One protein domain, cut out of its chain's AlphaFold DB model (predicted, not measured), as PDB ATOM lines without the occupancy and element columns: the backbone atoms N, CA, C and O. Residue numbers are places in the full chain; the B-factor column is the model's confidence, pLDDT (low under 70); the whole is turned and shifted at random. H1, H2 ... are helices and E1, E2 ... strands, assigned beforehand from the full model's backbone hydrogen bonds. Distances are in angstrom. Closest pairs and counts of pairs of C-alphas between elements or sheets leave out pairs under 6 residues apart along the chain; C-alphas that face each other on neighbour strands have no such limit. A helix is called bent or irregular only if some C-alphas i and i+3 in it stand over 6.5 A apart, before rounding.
ATOM      1  N   LEU A 238     -46.971   3.673 -10.763       87.38
ATOM      2  CA  LEU A 238     -47.014   4.354 -12.064       87.38
ATOM      3  C   LEU A 238     -48.161   5.380 -12.157       87.38
ATOM      4  O   LEU A 238     -47.935   6.500 -12.612       87.38
ATOM      5  N   ARG A 239     -49.359   5.060 -11.643       83.81
ATOM      6  CA  ARG A 239     -50.494   6.010 -11.562       83.81
ATOM      7  C   ARG A 239     -50.217   7.211 -10.647       83.81
ATOM      8  O   ARG A 239     -50.744   8.298 -10.890       83.81
ATOM      9  N   GLN A 240     -49.404   7.044  -9.602       82.69
ATOM     10  CA  GLN A 240     -48.956   8.162  -8.761       82.69
ATOM     11  C   GLN A 240     -47.923   9.032  -9.498       82.69
ATOM     12  O   GLN A 240     -48.015  10.259  -9.459       82.69
ATOM     13  N   LEU A 241     -46.984   8.413 -10.226       87.19
ATOM     14  CA  LEU A 241     -45.961   9.112 -11.011       87.19
ATOM     15  C   LEU A 241     -46.548   9.950 -12.161       87.19
ATOM     16  O   LEU A 241     -46.025  11.035 -12.416       87.19
ATOM     17  N   GLU A 242     -47.654   9.505 -12.776       82.94
ATOM     18  CA  GLU A 242     -48.420  10.241 -13.807       82.94
ATOM     19  C   GLU A 242     -48.855  11.657 -13.358       82.94
ATOM     20  O   GLU A 242     -49.033  12.544 -14.196       82.94
ATOM     21  N   HIS A 243     -48.987  11.882 -12.045       81.12
ATOM     22  CA  HIS A 243     -49.434  13.142 -11.436       81.12
ATOM     23  C   HIS A 243     -48.340  13.830 -10.594       81.12
ATOM     24  O   HIS A 243     -48.581  14.879  -9.992       81.12
ATOM     25  N   GLN A 244     -47.136  13.251 -10.520       86.31
ATOM     26  CA  GLN A 244     -46.048  13.755  -9.684       86.31
ATOM     27  C   GLN A 244     -45.306  14.927 -10.365       86.31
ATOM     28  O   GLN A 244     -44.937  14.812 -11.537       86.31
ATOM     29  N   PRO A 245     -45.005  16.023  -9.637       90.19
ATOM     30  CA  PRO A 245     -44.135  17.095 -10.119       90.19
ATOM     31  C   PRO A 245     -42.786  16.580 -10.645       90.19
ATOM     32  O   PRO A 245     -42.055  15.869  -9.953       90.19
ATOM     33  N   SER A 246     -42.433  16.968 -11.869       93.00
ATOM     34  CA  SER A 246     -41.280  16.445 -12.614       93.00
ATOM     35  C   SER A 246     -39.911  16.864 -12.062       93.00
ATOM     36  O   SER A 246     -38.896  16.349 -12.528       93.00
ATOM     37  N   PHE A 247     -39.830  17.784 -11.094       93.19
ATOM     38  CA  PHE A 247     -38.581  18.098 -10.379       93.19
ATOM     39  C   PHE A 247     -38.232  17.107  -9.263       93.19
ATOM     40  O   PHE A 247     -37.121  17.175  -8.729       93.19
ATOM     41  N   ILE A 248     -39.171  16.242  -8.872       94.12
ATOM     42  CA  ILE A 248     -38.981  15.262  -7.804       94.12
ATOM     43  C   ILE A 248     -38.229  14.047  -8.384       94.12
ATOM     44  O   ILE A 248     -38.684  13.476  -9.379       94.12
ATOM     45  N   PRO A 249     -37.086  13.641  -7.794       95.62
ATOM     46  CA  PRO A 249     -36.400  12.412  -8.180       95.62
ATOM     47  C   PRO A 249     -37.290  11.188  -7.947       95.62
ATOM     48  O   PRO A 249     -37.847  11.021  -6.859       95.62
ATOM     49  N   ARG A 250     -37.413  10.332  -8.960       94.75
ATOM     50  CA  ARG A 250     -38.167   9.074  -8.896       94.75
ATOM     51  C   ARG A 250     -37.263   7.927  -8.443       94.75
ATOM     52  O   ARG A 250     -36.041   8.007  -8.545       94.75
ATOM     53  N   MET A 251     -37.869   6.850  -7.950       93.12
ATOM     54  CA  MET A 251     -37.157   5.606  -7.650       93.12
ATOM     55  C   MET A 251     -36.451   5.081  -8.914       93.12
ATOM     56  O   MET A 251     -36.971   5.224 -10.017       93.12
ATOM     57  N   GLY A 252     -35.238   4.543  -8.764       94.88
ATOM     58  CA  GLY A 252     -34.409   4.045  -9.869       94.88
ATOM     59  C   GLY A 252     -33.726   5.125 -10.721       94.88
ATOM     60  O   GLY A 252     -32.981   4.789 -11.648       94.88
ATOM     61  N   GLU A 253     -33.929   6.415 -10.431       97.94
ATOM     62  CA  GLU A 253     -33.225   7.503 -11.118       97.94
ATOM     63  C   GLU A 253     -31.797   7.687 -10.602       97.94
ATOM     64  O   GLU A 253     -31.529   7.546  -9.408       97.94
ATOM     65  N   VAL A 254     -30.881   8.046 -11.505       98.44
ATOM     66  CA  VAL A 254     -29.489   8.366 -11.169       98.44
ATOM     67  C   VAL A 254     -29.345   9.874 -10.990       98.44
ATOM     68  O   VAL A 254     -29.656  10.670 -11.878       98.44
ATOM     69  N   VAL A 255     -28.836  10.271  -9.829       98.44
ATOM     70  CA  VAL A 255     -28.714  11.665  -9.397       98.44
ATOM     71  C   VAL A 255     -27.284  12.010  -9.003       98.44
ATOM     72  O   VAL A 255     -26.503  11.154  -8.588       98.44
ATOM     73  N   LEU A 256     -26.952  13.300  -9.069       98.19
ATOM     74  CA  LEU A 256     -25.821  13.856  -8.331       98.19
ATOM     75  C   LEU A 256     -26.273  14.221  -6.924       98.19
ATOM     76  O   LEU A 256     -27.335  14.818  -6.741       98.19
ATOM     77  N   TRP A 257     -25.453  13.914  -5.926       97.38
ATOM     78  CA  TRP A 257     -25.796  14.194  -4.540       97.38
ATOM     79  C   TRP A 257     -24.582  14.545  -3.682       97.38
ATOM     80  O   TRP A 257     -23.442  14.227  -4.019       97.38
ATOM     81  N   VAL A 258     -24.842  15.229  -2.569       96.38
ATOM     82  CA  VAL A 258     -23.846  15.562  -1.547       96.38
ATOM     83  C   VAL A 258     -24.243  14.850  -0.251       96.38
ATOM     84  O   VAL A 258     -25.225  15.268   0.366       96.38
ATOM     85  N   PRO A 259     -23.517  13.804   0.187       93.06
ATOM     86  CA  PRO A 259     -23.864  13.076   1.408       93.06
ATOM     87  C   PRO A 259     -23.830  13.967   2.652       93.06
ATOM     88  O   PRO A 259     -24.730  13.911   3.492       93.06
ATOM     89  N   ASP A 260     -22.813  14.823   2.757       91.69
ATOM     90  CA  ASP A 260     -22.562  15.674   3.921       91.69
ATOM     91  C   ASP A 260     -22.803  17.145   3.570       91.69
ATOM     92  O   ASP A 260     -21.898  17.924   3.263       91.69
ATOM     93  N   PHE A 261     -24.084  17.512   3.562       91.88
ATOM     94  CA  PHE A 261     -24.535  18.872   3.294       91.88
ATOM     95  C   PHE A 261     -24.402  19.747   4.549       91.88
ATOM     96  O   PHE A 261     -25.060  19.490   5.554       91.88
ATOM     97  N   LEU A 262     -23.585  20.805   4.489       90.88
ATOM     98  CA  LEU A 262     -23.345  21.684   5.639       90.88
ATOM     99  C   LEU A 262     -24.599  22.481   6.036       90.88
ATOM    100  O   LEU A 262     -25.185  23.192   5.216       90.88
ATOM    101  N   ASP A 263     -24.971  22.443   7.316       86.38
ATOM    102  CA  ASP A 263     -26.091  23.236   7.827       86.38
ATOM    103  C   ASP A 263     -25.799  24.739   7.869       86.38
ATOM    104  O   ASP A 263     -24.651  25.186   7.906       86.38
ATOM    105  N   GLY A 264     -26.862  25.542   7.749       85.81
ATOM    106  CA  GLY A 264     -26.780  26.998   7.560       85.81
ATOM    107  C   GLY A 264     -26.143  27.450   6.233       85.81
ATOM    108  O   GLY A 264     -26.076  28.654   5.966       85.81
ATOM    109  N   HIS A 265     -25.683  26.517   5.392       91.12
ATOM    110  CA  HIS A 265     -25.076  26.798   4.095       91.12
ATOM    111  C   HIS A 265     -26.026  26.490   2.933       91.12
ATOM    112  O   HIS A 265     -27.030  25.793   3.063       91.12
ATOM    113  N   TYR A 266     -25.672  27.008   1.758       90.94
ATOM    114  CA  TYR A 266     -26.359  26.756   0.498       90.94
ATOM    115  C   TYR A 266     -25.351  26.547  -0.628       90.94
ATOM    116  O   TYR A 266     -24.278  27.146  -0.608       90.94
ATOM    117  N   LEU A 267     -25.726  25.771  -1.644       90.50
ATOM    118  CA  LEU A 267     -24.966  25.660  -2.889       90.50
ATOM    119  C   LEU A 267     -25.100  26.957  -3.699       90.50
ATOM    120  O   LEU A 267     -26.215  27.357  -4.043       90.50
ATOM    121  N   ILE A 268     -23.977  27.628  -3.973       88.69
ATOM    122  CA  ILE A 268     -23.900  28.862  -4.767       88.69
ATOM    123  C   ILE A 268     -22.615  28.843  -5.615       88.69
ATOM    124  O   ILE A 268     -21.547  28.496  -5.118       88.69
ATOM    125  N   GLU A 269     -22.713  29.249  -6.883       88.25
ATOM    126  CA  GLU A 269     -21.563  29.499  -7.766       88.25
ATOM    127  C   GLU A 269     -20.740  30.703  -7.262       88.25
ATOM    128  O   GLU A 269     -21.248  31.830  -7.180       88.25
ATOM    129  N   ASP A 270     -19.464  30.489  -6.932       89.19
ATOM    130  CA  ASP A 270     -18.532  31.578  -6.638       89.19
ATOM    131  C   ASP A 270     -18.036  32.204  -7.942       89.19
ATOM    132  O   ASP A 270     -17.223  31.642  -8.670       89.19
ATOM    133  N   LYS A 271     -18.500  33.425  -8.223       85.44
ATOM    134  CA  LYS A 271     -18.174  34.178  -9.444       85.44
ATOM    135  C   LYS A 271     -16.683  34.482  -9.647       85.44
ATOM    136  O   LYS A 271     -16.337  35.061 -10.675       85.44
ATOM    137  N   LYS A 272     -15.817  34.182  -8.675       85.38
ATOM    138  CA  LYS A 272     -14.360  34.340  -8.804       85.38
ATOM    139  C   LYS A 272     -13.712  33.246  -9.651       85.38
ATOM    140  O   LYS A 272     -12.762  33.545 -10.364       85.38
ATOM    141  N   ASP A 273     -14.207  32.014  -9.557       85.62
ATOM    142  CA  ASP A 273     -13.657  30.834 -10.241       85.62
ATOM    143  C   ASP A 273     -14.717  29.978 -10.961       85.62
ATOM    144  O   ASP A 273     -14.368  29.068 -11.707       85.62
ATOM    145  N   GLY A 274     -16.007  30.298 -10.810       85.12
ATOM    146  CA  GLY A 274     -17.115  29.599 -11.464       85.12
ATOM    147  C   GLY A 274     -17.465  28.253 -10.823       85.12
ATOM    148  O   GLY A 274     -18.190  27.470 -11.437       85.12
ATOM    149  N   ILE A 275     -16.953  27.976  -9.619       90.38
ATOM    150  CA  ILE A 275     -17.131  26.703  -8.909       90.38
ATOM    151  C   ILE A 275     -18.349  26.787  -7.980       90.38
ATOM    152  O   ILE A 275     -18.516  27.756  -7.234       90.38
ATOM    153  N   THR A 276     -19.183  25.743  -7.966       91.12
ATOM    154  CA  THR A 276     -20.275  25.610  -6.987       91.12
ATOM    155  C   THR A 276     -19.707  25.268  -5.608       91.12
ATOM    156  O   THR A 276     -19.123  24.203  -5.411       91.12
ATOM    157  N   LYS A 277     -19.895  26.162  -4.632       92.88
ATOM    158  CA  LYS A 277     -19.383  26.042  -3.256       92.88
ATOM    159  C   LYS A 277     -20.513  26.128  -2.236       92.88
ATOM    160  O   LYS A 277     -21.590  26.653  -2.524       92.88
ATOM    161  N   PHE A 278     -20.249  25.681  -1.011       93.94
ATOM    162  CA  PHE A 278     -21.092  26.041   0.126       93.94
ATOM    163  C   PHE A 278     -20.920  27.529   0.467       93.94
ATOM    164  O   PHE A 278     -19.797  28.010   0.602       93.94
ATOM    165  N   PHE A 279     -22.019  28.254   0.665       92.19
ATOM    166  CA  PHE A 279     -22.037  29.649   1.111       92.19
ATOM    167  C   PHE A 279     -22.914  29.809   2.356       92.19
ATOM    168  O   PHE A 279     -24.078  29.406   2.340       92.19
ATOM    169  N   SER A 280     -22.381  30.430   3.410       92.25
ATOM    170  CA  SER A 280     -23.138  30.803   4.613       92.25
ATOM    171  C   SER A 280     -23.563  32.271   4.526       92.25
ATOM    172  O   SER A 280     -22.717  33.157   4.391       92.25
ATOM    173  N   TYR A 281     -24.869  32.546   4.629       88.88
ATOM    174  CA  TYR A 281     -25.397  33.922   4.644       88.88
ATOM    175  C   TYR A 281     -25.135  34.656   5.964       88.88
ATOM    176  O   TYR A 281     -24.966  35.874   5.956       88.88
ATOM    177  N   GLU A 282     -25.069  33.917   7.069       91.50
ATOM    178  CA  GLU A 282     -24.692  34.407   8.398       91.50
ATOM    179  C   GLU A 282     -23.252  34.937   8.382       91.50
ATOM    180  O   GLU A 282     -23.009  36.118   8.621       91.50
ATOM    181  N   HIS A 283     -22.304  34.087   7.976       91.81
ATOM    182  CA  HIS A 283     -20.882  34.425   7.910       91.81
ATOM    183  C   HIS A 283     -20.488  35.196   6.633       91.81
ATOM    184  O   HIS A 283     -19.329  35.578   6.474       91.81
ATOM    185  N   ARG A 284     -21.436  35.388   5.701       92.19
ATOM    186  CA  ARG A 284     -21.292  36.056   4.390       92.19
ATOM    187  C   ARG A 284     -20.085  35.593   3.562       92.19
ATOM    188  O   ARG A 284     -19.488  36.385   2.830       92.19
ATOM    189  N   ARG A 285     -19.728  34.310   3.662       93.44
ATOM    190  CA  ARG A 285     -18.528  33.726   3.044       93.44
ATOM    191  C   ARG A 285     -18.820  32.400   2.358       93.44
ATOM    192  O   ARG A 285     -19.713  31.657   2.767       93.44
ATOM    193  N   PHE A 286     -18.007  32.104   1.348       92.06
ATOM    194  CA  PHE A 286     -17.859  30.751   0.830       92.06
ATOM    195  C   PHE A 286     -17.028  29.901   1.801       92.06
ATOM    196  O   PHE A 286     -16.120  30.402   2.473       92.06
ATOM    197  N   SER A 287     -17.377  28.623   1.855       90.38
ATOM    198  CA  SER A 287     -16.751  27.556   2.634       90.38
ATOM    199  C   SER A 287     -16.152  26.529   1.653       90.38
ATOM    200  O   SER A 287     -15.654  26.912   0.594       90.38
ATOM    201  N   ALA A 288     -16.165  25.236   1.984       90.69
ATOM    202  CA  ALA A 288     -15.639  24.180   1.119       90.69
ATOM    203  C   ALA A 288     -16.423  24.001  -0.202       90.69
ATOM    204  O   ALA A 288     -17.588  24.395  -0.330       90.69
ATOM    205  N   VAL A 289     -15.774  23.341  -1.166       92.25
ATOM    206  CA  VAL A 289     -16.439  22.697  -2.311       92.25
ATOM    207  C   VAL A 289     -17.194  21.459  -1.788       92.25
ATOM    208  O   VAL A 289     -16.646  20.761  -0.929       92.25
ATOM    209  N   PRO A 290     -18.426  21.167  -2.244       93.19
ATOM    210  CA  PRO A 290     -19.159  19.981  -1.809       93.19
ATOM    211  C   PRO A 290     -18.515  18.690  -2.321       93.19
ATOM    212  O   PRO A 290     -18.044  18.634  -3.457       93.19
ATOM    213  N   GLN A 291     -18.556  17.638  -1.503       93.56
ATOM    214  CA  GLN A 291     -18.141  16.294  -1.903       93.56
ATOM    215  C   GLN A 291     -19.260  15.640  -2.718       93.56
ATOM    216  O   GLN A 291     -20.132  14.959  -2.178       93.56
ATOM    217  N   TRP A 292     -19.268  15.917  -4.021       96.00
ATOM    218  CA  TRP A 292     -20.239  15.351  -4.949       96.00
ATOM    219  C   TRP A 292     -19.979  13.863  -5.185       96.00
ATOM    220  O   TRP A 292     -18.872  13.451  -5.537       96.00
ATOM    221  N   ARG A 293     -21.041  13.073  -5.050       97.25
ATOM    222  CA  ARG A 293     -21.152  11.696  -5.530       97.25
ATOM    223  C   ARG A 293     -22.241  11.620  -6.600       97.25
ATOM    224  O   ARG A 293     -23.010  12.562  -6.795       97.25
ATOM    225  N   ALA A 294     -22.323  10.470  -7.256       98.00
ATOM    226  CA  ALA A 294     -23.516  10.064  -7.987       98.00
ATOM    227  C   ALA A 294     -24.095   8.805  -7.332       98.00
ATOM    228  O   ALA A 294     -23.379   8.071  -6.644       98.00
ATOM    229  N   GLY A 295     -25.389   8.582  -7.502       97.12
ATOM    230  CA  GLY A 295     -26.082   7.460  -6.884       97.12
ATOM    231  C   GLY A 295     -27.487   7.268  -7.426       97.12
ATOM    232  O   GLY A 295     -28.003   8.138  -8.125       97.12
ATOM    233  N   VAL A 296     -28.080   6.124  -7.103       97.44
ATOM    234  CA  VAL A 296     -29.447   5.755  -7.477       97.44
ATOM    235  C   VAL A 296     -30.409   6.050  -6.324       97.44
ATOM    236  O   VAL A 296     -30.085   5.805  -5.162       97.44
ATOM    237  N   ILE A 297     -31.585   6.603  -6.635       96.94
ATOM    238  CA  ILE A 297     -32.677   6.782  -5.668       96.94
ATOM    239  C   ILE A 297     -33.307   5.418  -5.374       96.94
ATOM    240  O   ILE A 297     -33.965   4.846  -6.245       96.94
ATOM    241  N   THR A 298     -33.155   4.910  -4.152       92.44
ATOM    242  CA  THR A 298     -33.708   3.601  -3.754       92.44
ATOM    243  C   THR A 298     -34.936   3.688  -2.851       92.44
ATOM    244  O   THR A 298     -35.703   2.734  -2.787       92.44
ATOM    245  N   ALA A 299     -35.189   4.853  -2.250       89.00
ATOM    246  CA  ALA A 299     -36.459   5.200  -1.611       89.00
ATOM    247  C   ALA A 299     -36.734   6.708  -1.742       89.00
ATOM    248  O   ALA A 299     -35.806   7.523  -1.774       89.00
ATOM    249  N   VAL A 300     -38.013   7.076  -1.804       90.44
ATOM    250  CA  VAL A 300     -38.509   8.461  -1.883       90.44
ATOM    251  C   VAL A 300     -39.294   8.818  -0.609       90.44
ATOM    252  O   VAL A 300     -39.793   7.905   0.045       90.44
ATOM    253  N   PRO A 301     -39.437  10.108  -0.243       86.62
ATOM    254  CA  PRO A 301     -40.222  10.503   0.926       86.62
ATOM    255  C   PRO A 301     -41.694  10.095   0.803       86.62
ATOM    256  O   PRO A 301     -42.346  10.445  -0.187       86.62
ATOM    257  N   ASN A 302     -42.242   9.454   1.836       71.81
ATOM    258  CA  ASN A 302     -43.674   9.160   1.894       71.81
ATOM    259  C   ASN A 302     -44.460  10.431   2.261       71.81
ATOM    260  O   ASN A 302     -44.132  11.151   3.206       71.81
ATOM    261  N   ALA A 303     -45.501  10.734   1.481       63.53
ATOM    262  CA  ALA A 303     -46.301  11.949   1.626       63.53
ATOM    263  C   ALA A 303     -47.414  11.771   2.675       63.53
ATOM    264  O   ALA A 303     -48.592  11.671   2.330       63.53
ATOM    265  N   ASP A 304     -47.032  11.729   3.953       63.62
ATOM    266  CA  ASP A 304     -47.972  11.687   5.078       63.62
ATOM    267  C   ASP A 304     -48.561  13.072   5.444       63.62
ATOM    268  O   ASP A 304     -48.138  14.126   4.948       63.62
ATOM    269  N   LEU A 305     -49.599  13.055   6.291       57.19
ATOM    270  CA  LEU A 305     -50.368  14.243   6.687       57.19
ATOM    271  C   LEU A 305     -49.578  15.228   7.562       57.19
ATOM    272  O   LEU A 305     -49.902  16.414   7.566       57.19
ATOM    273  N   GLU A 306     -48.561  14.762   8.290       62.72
ATOM    274  CA  GLU A 306     -47.748  15.614   9.166       62.72
ATOM    275  C   GLU A 306     -46.681  16.378   8.381       62.72
ATOM    276  O   GLU A 306     -46.438  17.565   8.605       62.72
ATOM    277  N   ASN A 307     -46.024  15.683   7.452       64.81
ATOM    278  CA  ASN A 307     -44.888  16.210   6.715       64.81
ATOM    279  C   ASN A 307     -45.315  17.056   5.519       64.81
ATOM    280  O   ASN A 307     -44.615  18.011   5.159       64.81
ATOM    281  N   GLY A 308     -46.425  16.689   4.874       71.75
ATOM    282  CA  GLY A 308     -46.870  17.282   3.620       71.75
ATOM    283  C   GLY A 308     -45.929  17.003   2.439       71.75
ATOM    284  O   GLY A 308     -44.813  16.486   2.578       71.75
ATOM    285  N   GLN A 309     -46.390  17.372   1.245       81.44
ATOM    286  CA  GLN A 309     -45.674  17.146  -0.013       81.44
ATOM    287  C   GLN A 309     -44.346  17.929  -0.107       81.44
ATOM    288  O   GLN A 309     -44.065  18.837   0.677       81.44
ATOM    289  N   VAL A 310     -43.517  17.550  -1.079       87.38
ATOM    290  CA  VAL A 310     -42.248  18.215  -1.413       87.38
ATOM    291  C   VAL A 310     -42.532  19.449  -2.283       87.38
ATOM    292  O   VAL A 310     -43.149  19.317  -3.338       87.38
ATOM    293  N   ASP A 311     -42.071  20.640  -1.881       88.44
ATOM    294  CA  ASP A 311     -42.157  21.866  -2.703       88.44
ATOM    295  C   ASP A 311     -40.794  22.231  -3.302       88.44
ATOM    296  O   ASP A 311     -39.719  21.886  -2.819       88.44
ATOM    297  N   PHE A 312     -40.839  23.046  -4.348       88.06
ATOM    298  CA  PHE A 312     -39.694  23.722  -4.935       88.06
ATOM    299  C   PHE A 312     -38.766  24.429  -3.923       88.06
ATOM    300  O   PHE A 312     -37.581  24.580  -4.218       88.06
ATOM    301  N   GLN A 313     -39.239  24.893  -2.756       87.38
ATOM    302  CA  GLN A 313     -38.340  25.438  -1.724       87.38
ATOM    303  C   GLN A 313     -37.338  24.396  -1.202       87.38
ATOM    304  O   GLN A 313     -36.203  24.764  -0.891       87.38
ATOM    305  N   ASP A 314     -37.694  23.112  -1.192       90.62
ATOM    306  CA  ASP A 314     -36.871  22.021  -0.655       90.62
ATOM    307  C   ASP A 314     -35.635  21.739  -1.528       90.62
ATOM    308  O   ASP A 314     -34.658  21.167  -1.060       90.62
ATOM    309  N   ILE A 315     -35.603  22.244  -2.771       91.62
ATOM    310  CA  ILE A 315     -34.406  22.290  -3.639       91.62
ATOM    311  C   ILE A 315     -33.272  23.126  -3.005       91.62
ATOM    312  O   ILE A 315     -32.088  22.942  -3.316       91.62
ATOM    313  N   LEU A 316     -33.623  24.079  -2.134       87.06
ATOM    314  CA  LEU A 316     -32.705  25.044  -1.525       87.06
ATOM    315  C   LEU A 316     -32.721  25.048   0.005       87.06
ATOM    316  O   LEU A 316     -31.756  25.519   0.601       87.06
ATOM    317  N   GLN A 317     -33.807  24.613   0.636       85.38
ATOM    318  CA  GLN A 317     -34.029  24.703   2.077       85.38
ATOM    319  C   GLN A 317     -34.111  23.305   2.699       85.38
ATOM    320  O   GLN A 317     -34.295  22.314   1.999       85.38
ATOM    321  N   LEU A 318     -33.948  23.221   4.018       84.94
ATOM    322  CA  LEU A 318     -34.360  22.040   4.769       84.94
ATOM    323  C   LEU A 318     -35.805  22.292   5.230       84.94
ATOM    324  O   LEU A 318     -36.001  23.241   5.999       84.94
ATOM    325  N   PRO A 319     -36.810  21.532   4.762       77.56
ATOM    326  CA  PRO A 319     -38.162  21.663   5.285       77.56
ATOM    327  C   PRO A 319     -38.207  21.299   6.772       77.56
ATOM    328  O   PRO A 319     -37.466  20.435   7.242       77.56
ATOM    329  N   LYS A 320     -39.109  21.945   7.516       77.69
ATOM    330  CA  LYS A 320     -39.432  21.561   8.896       77.69
ATOM    331  C   LYS A 320     -40.371  20.356   8.864       77.69
ATOM    332  O   LYS A 320     -41.584  20.525   8.878       77.69
ATOM    333  N   LYS A 321     -39.787  19.169   8.738       77.31
ATOM    334  CA  LYS A 321     -40.466  17.868   8.772       77.31
ATOM    335  C   LYS A 321     -40.554  17.374  10.225       77.31
ATOM    336  O   LYS A 321     -39.685  17.723  11.026       77.31
ATOM    337  N   THR A 322     -41.608  16.635  10.574       72.50
ATOM    338  CA  THR A 322     -41.798  16.068  11.928       72.50
ATOM    339  C   THR A 322     -41.072  14.738  12.085       72.50
ATOM    340  O   THR A 322     -40.514  14.469  13.146       72.50
ATOM    341  N   THR A 323     -41.051  13.932  11.020       75.19
ATOM    342  CA  THR A 323     -40.455  12.593  11.012       75.19
ATOM    343  C   THR A 323     -38.992  12.612  10.579       75.19
ATOM    344  O   THR A 323     -38.548  13.469   9.802       75.19
ATOM    345  N   ASP A 324     -38.243  11.623  11.065       82.19
ATOM    346  CA  ASP A 324     -36.842  11.396  10.721       82.19
ATOM    347  C   ASP A 324     -36.593  11.292   9.205       82.19
ATOM    348  O   ASP A 324     -37.469  10.954   8.403       82.19
ATOM    349  N   LEU A 325     -35.347  11.563   8.800       84.12
ATOM    350  CA  LEU A 325     -34.935  11.594   7.389       84.12
ATOM    351  C   LEU A 325     -35.117  10.259   6.648       84.12
ATOM    352  O   LEU A 325     -35.110  10.270   5.419       84.12
ATOM    353  N   ASN A 326     -35.287   9.135   7.351       81.69
ATOM    354  CA  ASN A 326     -35.622   7.853   6.727       81.69
ATOM    355  C   ASN A 326     -37.052   7.810   6.162       81.69
ATOM    356  O   ASN A 326     -37.293   7.075   5.211       81.69
ATOM    357  N   ARG A 327     -37.973   8.620   6.703       80.25
ATOM    358  CA  ARG A 327     -39.349   8.789   6.206       80.25
ATOM    359  C   ARG A 327     -39.512  10.048   5.353       80.25
ATOM    360  O   ARG A 327     -40.225  10.030   4.353       80.25
ATOM    361  N   SER A 328     -38.846  11.141   5.738       83.38
ATOM    362  CA  SER A 328     -39.006  12.468   5.119       83.38
ATOM    363  C   SER A 328     -37.937  12.840   4.073       83.38
ATOM    364  O   SER A 328     -38.009  13.919   3.473       83.38
ATOM    365  N   GLY A 329     -36.952  11.967   3.830       89.50
ATOM    366  CA  GLY A 329     -35.844  12.160   2.887       89.50
ATOM    367  C   GLY A 329     -35.757  11.085   1.795       89.50
ATOM    368  O   GLY A 329     -36.484  10.099   1.798       89.50
ATOM    369  N   PHE A 330     -34.854  11.292   0.838       93.56
ATOM    370  CA  PHE A 330     -34.560  10.351  -0.246       93.56
ATOM    371  C   PHE A 330     -33.419   9.429   0.178       93.56
ATOM    372  O   PHE A 330     -32.369   9.927   0.592       93.56
ATOM    373  N   ARG A 331     -33.579   8.113   0.027       94.44
ATOM    374  CA  ARG A 331     -32.465   7.166   0.157       94.44
ATOM    375  C   ARG A 331     -31.680   7.146  -1.148       94.44
ATOM    376  O   ARG A 331     -32.262   6.931  -2.210       94.44
ATOM    377  N   VAL A 332     -30.372   7.378  -1.063       96.38
ATOM    378  CA  VAL A 332     -29.473   7.365  -2.222       96.38
ATOM    379  C   VAL A 332     -28.340   6.374  -1.980       96.38
ATOM    380  O   VAL A 332     -27.616   6.503  -0.992       96.38
ATOM    381  N   GLU A 333     -28.191   5.400  -2.878       94.88
ATOM    382  CA  GLU A 333     -27.120   4.388  -2.892       94.88
ATOM    383  C   GLU A 333     -26.021   4.802  -3.885       94.88
ATOM    384  O   GLU A 333     -26.314   5.250  -4.994       94.88
ATOM    385  N   THR A 334     -24.746   4.744  -3.480       95.12
ATOM    386  CA  THR A 334     -23.617   5.249  -4.289       95.12
ATOM    387  C   THR A 334     -23.366   4.340  -5.495       95.12
ATOM    388  O   THR A 334     -23.203   3.140  -5.330       95.12
ATOM    389  N   LEU A 335     -23.294   4.887  -6.714       95.19
ATOM    390  CA  LEU A 335     -23.263   4.038  -7.913       95.19
ATOM    391  C   LEU A 335     -21.903   3.303  -8.096       95.19
ATOM    392  O   LEU A 335     -20.875   3.992  -8.190       95.19
ATOM    393  N   PRO A 336     -21.876   1.953  -8.183       94.62
ATOM    394  CA  PRO A 336     -20.686   1.153  -8.509       94.62
ATOM    395  C   PRO A 336     -20.292   1.305  -9.980       94.62
ATOM    396  O   PRO A 336     -20.950   2.037 -10.716       94.62
ATOM    397  N   ASP A 337     -19.178   0.703 -10.407       94.69
ATOM    398  CA  ASP A 337     -18.800   0.701 -11.827       94.69
ATOM    399  C   ASP A 337     -19.659  -0.345 -12.569       94.69
ATOM    400  O   ASP A 337     -19.652  -1.518 -12.182       94.69
ATOM    401  N   PRO A 338     -20.425   0.034 -13.610       93.12
ATOM    402  CA  PRO A 338     -21.212  -0.929 -14.380       93.12
ATOM    403  C   PRO A 338     -20.344  -1.939 -15.149       93.12
ATOM    404  O   PRO A 338     -20.854  -2.990 -15.523       93.12
ATOM    405  N   ASN A 339     -19.055  -1.648 -15.373       92.81
ATOM    406  CA  ASN A 339     -18.115  -2.512 -16.101       92.81
ATOM    407  C   ASN A 339     -17.375  -3.531 -15.223       92.81
ATOM    408  O   ASN A 339     -16.661  -4.379 -15.756       92.81
ATOM    409  N   ASP A 340     -17.448  -3.376 -13.904       89.56
ATOM    410  CA  ASP A 340     -16.767  -4.218 -12.924       89.56
ATOM    411  C   ASP A 340     -17.803  -5.173 -12.333       89.56
ATOM    412  O   ASP A 340     -18.765  -4.707 -11.726       89.56
ATOM    413  N   LEU A 341     -17.667  -6.480 -12.568       78.38
ATOM    414  CA  LEU A 341     -18.649  -7.478 -12.127       78.38
ATOM    415  C   LEU A 341     -18.509  -7.824 -10.635       78.38
ATOM    416  O   LEU A 341     -19.490  -8.209 -10.011       78.38
ATOM    417  N   GLU A 342     -17.327  -7.627 -10.048       79.38
ATOM    418  CA  GLU A 342     -17.005  -8.061  -8.681       79.38
ATOM    419  C   GLU A 342     -16.965  -6.878  -7.698       79.38
ATOM    420  O   GLU A 342     -17.453  -6.967  -6.570       79.38
ATOM    421  N   GLY A 343     -16.445  -5.723  -8.129       81.06
ATOM    422  CA  GLY A 343     -16.230  -4.512  -7.324       81.06
ATOM    423  C   GLY A 343     -17.493  -3.719  -6.961       81.06
ATOM    424  O   GLY A 343     -17.494  -2.483  -6.988       81.06
ATOM    425  N   LYS A 344     -18.595  -4.397  -6.623       86.00
ATOM    426  CA  LYS A 344     -19.912  -3.775  -6.408       86.00
ATOM    427  C   LYS A 344     -20.115  -3.110  -5.049       86.00
ATOM    428  O   LYS A 344     -20.950  -2.212  -4.961       86.00
ATOM    429  N   SER A 345     -19.304  -3.450  -4.045       81.56
ATOM    430  CA  SER A 345     -19.472  -3.094  -2.618       81.56
ATOM    431  C   SER A 345     -19.786  -1.622  -2.299       81.56
ATOM    432  O   SER A 345     -20.380  -1.319  -1.260       81.56
ATOM    433  N   VAL A 346     -19.436  -0.676  -3.178       84.69
ATOM    434  CA  VAL A 346     -19.817   0.736  -3.029       84.69
ATOM    435  C   VAL A 346     -21.325   0.993  -3.188       84.69
ATOM    436  O   VAL A 346     -21.785   2.001  -2.656       84.69
ATOM    437  N   SER A 347     -22.109   0.100  -3.812       80.94
ATOM    438  CA  SER A 347     -23.582   0.197  -3.843       80.94
ATOM    439  C   SER A 347     -24.171   0.178  -2.435       80.94
ATOM    440  O   SER A 347     -25.075   0.955  -2.132       80.94
ATOM    441  N   LYS A 348     -23.572  -0.610  -1.532       81.19
ATOM    442  CA  LYS A 348     -23.953  -0.704  -0.116       81.19
ATOM    443  C   LYS A 348     -23.651   0.593   0.671       81.19
ATOM    444  O   LYS A 348     -24.092   0.731   1.811       81.19
ATOM    445  N   GLN A 349     -22.973   1.593   0.082       89.12
ATOM    446  CA  GLN A 349     -22.784   2.927   0.678       89.12
ATOM    447  C   GLN A 349     -23.976   3.855   0.397       89.12
ATOM    448  O   GLN A 349     -23.994   4.587  -0.604       89.12
ATOM    449  N   TYR A 350     -24.940   3.877   1.319       91.94
ATOM    450  CA  TYR A 350     -26.154   4.691   1.226       91.94
ATOM    451  C   TYR A 350     -26.261   5.787   2.291       91.94
ATOM    452  O   TYR A 350     -25.595   5.758   3.326       91.94
ATOM    453  N   LYS A 351     -27.147   6.760   2.050       94.06
ATOM    454  CA  LYS A 351     -27.614   7.708   3.074       94.06
ATOM    455  C   LYS A 351     -29.012   8.219   2.728       94.06
ATOM    456  O   LYS A 351     -29.348   8.355   1.553       94.06
ATOM    457  N   TYR A 352     -29.794   8.565   3.745       93.25
ATOM    458  CA  TYR A 352     -31.015   9.349   3.565       93.25
ATOM    459  C   TYR A 352     -30.686  10.846   3.570       93.25
ATOM    460  O   TYR A 352     -29.995  11.330   4.471       93.25
ATOM    461  N   VAL A 353     -31.156  11.585   2.562       93.81
ATOM    462  CA  VAL A 353     -30.845  13.009   2.370       93.81
ATOM    463  C   VAL A 353     -32.067  13.841   1.944       93.81
ATOM    464  O   VAL A 353     -32.918  13.370   1.192       93.81
ATOM    465  N   PRO A 354     -32.165  15.112   2.374       93.62
ATOM    466  CA  PRO A 354     -33.196  16.038   1.903       93.62
ATOM    467  C   PRO A 354     -32.919  16.506   0.465       93.62
ATOM    468  O   PRO A 354     -31.753  16.598   0.061       93.62
ATOM    469  N   LEU A 355     -33.967  16.915  -0.268       94.44
ATOM    470  CA  LEU A 355     -33.887  17.349  -1.677       94.44
ATOM    471  C   LEU A 355     -32.823  18.435  -1.935       94.44
ATOM    472  O   LEU A 355     -32.199  18.442  -2.997       94.44
ATOM    473  N   ARG A 356     -32.531  19.310  -0.957       92.94
ATOM    474  CA  ARG A 356     -31.469  20.333  -1.069       92.94
ATOM    475  C   ARG A 356     -30.109  19.744  -1.459       92.94
ATOM    476  O   ARG A 356     -29.337  20.431  -2.128       92.94
ATOM    477  N   SER A 357     -29.862  18.485  -1.095       95.25
ATOM    478  CA  SER A 357     -28.614  17.747  -1.314       95.25
ATOM    479  C   SER A 357     -28.552  17.003  -2.651       95.25
ATOM    480  O   SER A 357     -27.494  16.473  -2.973       95.25
ATOM    481  N   VAL A 358     -29.648  16.954  -3.418       96.44
ATOM    482  CA  VAL A 358     -29.806  16.138  -4.637       96.44
ATOM    483  C   VAL A 358     -29.984  17.031  -5.871       96.44
ATOM    484  O   VAL A 358     -30.627  18.080  -5.806       96.44
ATOM    485  N   ARG A 359     -29.413  16.649  -7.016       95.62
ATOM    486  CA  ARG A 359     -29.563  17.323  -8.316       95.62
ATOM    487  C   ARG A 359     -29.731  16.282  -9.436       95.62
ATOM    488  O   ARG A 359     -29.069  15.246  -9.373       95.62
ATOM    489  N   PRO A 360     -30.546  16.545 -10.478       96.56
ATOM    490  CA  PRO A 360     -30.606  15.676 -11.656       96.56
ATOM    491  C   PRO A 360     -29.214  15.482 -12.270       96.56
ATOM    492  O   PRO A 360     -28.446  16.448 -12.337       96.56
ATOM    493  N   LEU A 361     -28.884  14.276 -12.752       97.75
ATOM    494  CA  LEU A 361     -27.567  14.014 -13.356       97.75
ATOM    495  C   LEU A 361     -27.282  14.941 -14.551       97.75
ATOM    496  O   LEU A 361     -26.136  15.331 -14.755       97.75
ATOM    497  N   SER A 362     -28.313  15.393 -15.276       95.06
ATOM    498  CA  SER A 362     -28.178  16.353 -16.382       95.06
ATOM    499  C   SER A 362     -27.491  17.674 -15.984       95.06
ATOM    500  O   SER A 362     -26.911  18.351 -16.828       95.06
ATOM    501  N   GLN A 363     -27.468  18.031 -14.696       93.88
ATOM    502  CA  GLN A 363     -26.793  19.229 -14.190       93.88
ATOM    503  C   GLN A 363     -25.263  19.084 -14.041       93.88
ATOM    504  O   GLN A 363     -24.608  20.050 -13.636       93.88
ATOM    505  N   TRP A 364     -24.663  17.929 -14.365       94.81
ATOM    506  CA  TRP A 364     -23.259  17.621 -14.046       94.81
ATOM    507  C   TRP A 364     -22.238  18.659 -14.536       94.81
ATOM    508  O   TRP A 364     -21.416  19.115 -13.743       94.81
ATOM    509  N   GLN A 365     -22.332  19.129 -15.785       92.88
ATOM    510  CA  GLN A 365     -21.416  20.146 -16.336       92.88
ATOM    511  C   GLN A 365     -21.549  21.537 -15.693       92.88
ATOM    512  O   GLN A 365     -20.653  22.376 -15.819       92.88
ATOM    513  N   SER A 366     -22.681  21.810 -15.043       89.62
ATOM    514  CA  SER A 366     -22.936  23.062 -14.326       89.62
ATOM    515  C   SER A 366     -22.436  22.959 -12.882       89.62
ATOM    516  O   SER A 366     -21.697  23.813 -12.399       89.62
ATOM    517  N   VAL A 367     -22.784  21.857 -12.216       91.38
ATOM    518  CA  VAL A 367     -22.514  21.608 -10.795       91.38
ATOM    519  C   VAL A 367     -21.040  21.300 -10.519       91.38
ATOM    520  O   VAL A 367     -20.487  21.806  -9.544       91.38
ATOM    521  N   LEU A 368     -20.393  20.512 -11.384       93.31
ATOM    522  CA  LEU A 368     -19.005  20.055 -11.219       93.31
ATOM    523  C   LEU A 368     -17.976  20.986 -11.889       93.31
ATOM    524  O   LEU A 368     -16.786  20.674 -11.945       93.31
ATOM    525  N   ARG A 369     -18.420  22.133 -12.419       91.31
ATOM    526  CA  ARG A 369     -17.574  23.082 -13.152       91.31
ATOM    527  C   ARG A 369     -16.391  23.557 -12.307       91.31
ATOM    528  O   ARG A 369     -16.561  23.990 -11.171       91.31
ATOM    529  N   GLY A 370     -15.197  23.504 -12.896       89.00
ATOM    530  CA  GLY A 370     -13.951  23.949 -12.265       89.00
ATOM    531  C   GLY A 370     -13.450  23.054 -11.124       89.00
ATOM    532  O   GLY A 370     -12.422  23.369 -10.528       89.00
ATOM    533  N   ILE A 371     -14.127  21.937 -10.832       91.31
ATOM    534  CA  ILE A 371     -13.581  20.894  -9.964       91.31
ATOM    535  C   ILE A 371     -12.576  20.071 -10.779       91.31
ATOM    536  O   ILE A 371     -12.843  19.660 -11.906       91.31
ATOM    537  N   ASP A 372     -11.403  19.852 -10.193       89.62
ATOM    538  CA  ASP A 372     -10.355  18.980 -10.720       89.62
ATOM    539  C   ASP A 372     -10.881  17.534 -10.871       89.62
ATOM    540  O   ASP A 372     -11.323  16.968  -9.866       89.62
ATOM    541  N   PRO A 373     -10.830  16.912 -12.068       88.88
ATOM    542  CA  PRO A 373     -11.303  15.545 -12.278       88.88
ATOM    543  C   PRO A 373     -10.668  14.510 -11.343       88.88
ATOM    544  O   PRO A 373     -11.351  13.577 -10.933       88.88
ATOM    545  N   ALA A 374      -9.409  14.702 -10.925       90.75
ATOM    546  CA  ALA A 374      -8.736  13.814  -9.971       90.75
ATOM    547  C   ALA A 374      -9.304  13.906  -8.536       90.75
ATOM    548  O   ALA A 374      -8.916  13.131  -7.665       90.75
ATOM    549  N   LYS A 375     -10.214  14.857  -8.281       90.75
ATOM    550  CA  LYS A 375     -10.917  15.065  -7.006       90.75
ATOM    551  C   LYS A 375     -12.413  14.729  -7.080       90.75
ATOM    552  O   LYS A 375     -13.121  14.928  -6.096       90.75
ATOM    553  N   LEU A 376     -12.910  14.252  -8.225       93.94
ATOM    554  CA  LEU A 376     -14.288  13.777  -8.367       93.94
ATOM    555  C   LEU A 376     -14.409  12.327  -7.881       93.94
ATOM    556  O   LEU A 376     -13.537  11.498  -8.132       93.94
ATOM    557  N   HIS A 377     -15.510  12.002  -7.204       96.00
ATOM    558  CA  HIS A 377     -15.771  10.635  -6.753       96.00
ATOM    559  C   HIS A 377     -16.060   9.712  -7.950       96.00
ATOM    560  O   HIS A 377     -16.881  10.065  -8.802       96.00
ATOM    561  N   ARG A 378     -15.437   8.519  -8.001       94.94
ATOM    562  CA  ARG A 378     -15.509   7.597  -9.161       94.94
ATOM    563  C   ARG A 378     -16.938   7.324  -9.638       94.94
ATOM    564  O   ARG A 378     -17.176   7.373 -10.838       94.94
ATOM    565  N   SER A 379     -17.895   7.195  -8.713       96.62
ATOM    566  CA  SER A 379     -19.333   7.042  -9.006       96.62
ATOM    567  C   SER A 379     -19.883   8.019 -10.057       96.62
ATOM    568  O   SER A 379     -20.830   7.688 -10.754       96.62
TER     569      SER A 379
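Overview. This is residues 238 to 379 of the 854 residues of an uncharacterized protein of Phialophora attinorum (UniProt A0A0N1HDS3). A strongly twisted, curled sheet of five short strands forms the main body, and a separate two-strand hairpin, E2 and E3, makes a smaller lobe beyond H5. H5 packs on the larger sheet beside E1, its last residues 366 to 367 near the hairpin, while H3 and H4 only graze that sheet, and H1 lies far out, its centre 22.5 A from the mean of all C-alphas. The printed part has 142 residues with five named helices and seven named strands, in the order H1 E1 E2 E3 E4 H2 H3 E5 H4 E6 E7 H5. The larger sheet runs E6 E5 E4 E1 E7, antiparallel throughout; the class is mixed, helices and strands, with under half of the residues in named elements. The whole is compact, with a radius of gyration of the C-alphas of 15.8 A and spans of 46 by 44 by 25 A.

Along the chain. H1, residues 238 to 241, begins with C-alpha 238 at (-47.014, 4.354, -12.064). E1 is residues 254 to 257, E2 residues 265 to 270, 13.4 A long, and E3 residues 275 to 280, 15.4 A. E4, residues 293 to 299, is 17.1 A long and begins with C-alpha 293 at (-21.152, 11.696, -5.530). H2 is residues 312 to 315, H3 residues 325 to 328, and E5 residues 330 to 334, 12.7 A long. H4 is residues 345 to 348, E6 residues 350 to 353 and E7 residues 358 to 360. H5, residues 361 to 367, is 9.5 A long and ends with C-alpha 367 at (-22.514, 21.608, -10.795).

Arrangement. E6 and E7 are the edge strands of the larger sheet. Across it, N 353 and O 330 of E6 and E5 are 2.8 A apart, N 298 and O 331 of E4 and E5 2.9 A, N 257 and O 293 of E1 and E4 2.9 A, and N 359 and O 256 of E7 and E1 2.8 A, within hydrogen-bond range. H5 has a height over the sheet of 7.7 A and lies over E7, only just, with 3 of its C-alphas; on the local plane it runs slantwise to the strands, only just, at 32 degrees to E7. H5 is irregular: C-alphas 362 and 365 are 7.8 A apart. H3 and H4 only graze the sheet; the closest C-alphas of H3 and E6 are Asn 326 and Tyr 352, 5.8 A, and of H4 and E5 Ser 347 and Thr 334, 5.1 A. H1 and H2 are not on it. The hairpin of E2 and E3 has N 279 and O 266 at 2.8 A; both strands are apart from each strand of the larger sheet. The closest C-alphas of E3 and H5 are Thr 276 and Val 367, 6.0 A. In H5, 1 of 3 O i to N i+4 pairs and 3 of 4 O i to N i+3 pairs are within range; the other helices are too short for an O i to N i+4 pair.

Size, cuts and confidence. The farthest C-alphas, those of Glu 282 and Leu 341, are 47.0 A apart. The printed part has no cut. The links H1 to E1, E3 to E4 and E4 to H2 are long. The mean pLDDT of the printed part is 89.0, with residues 303 to 307 under 70.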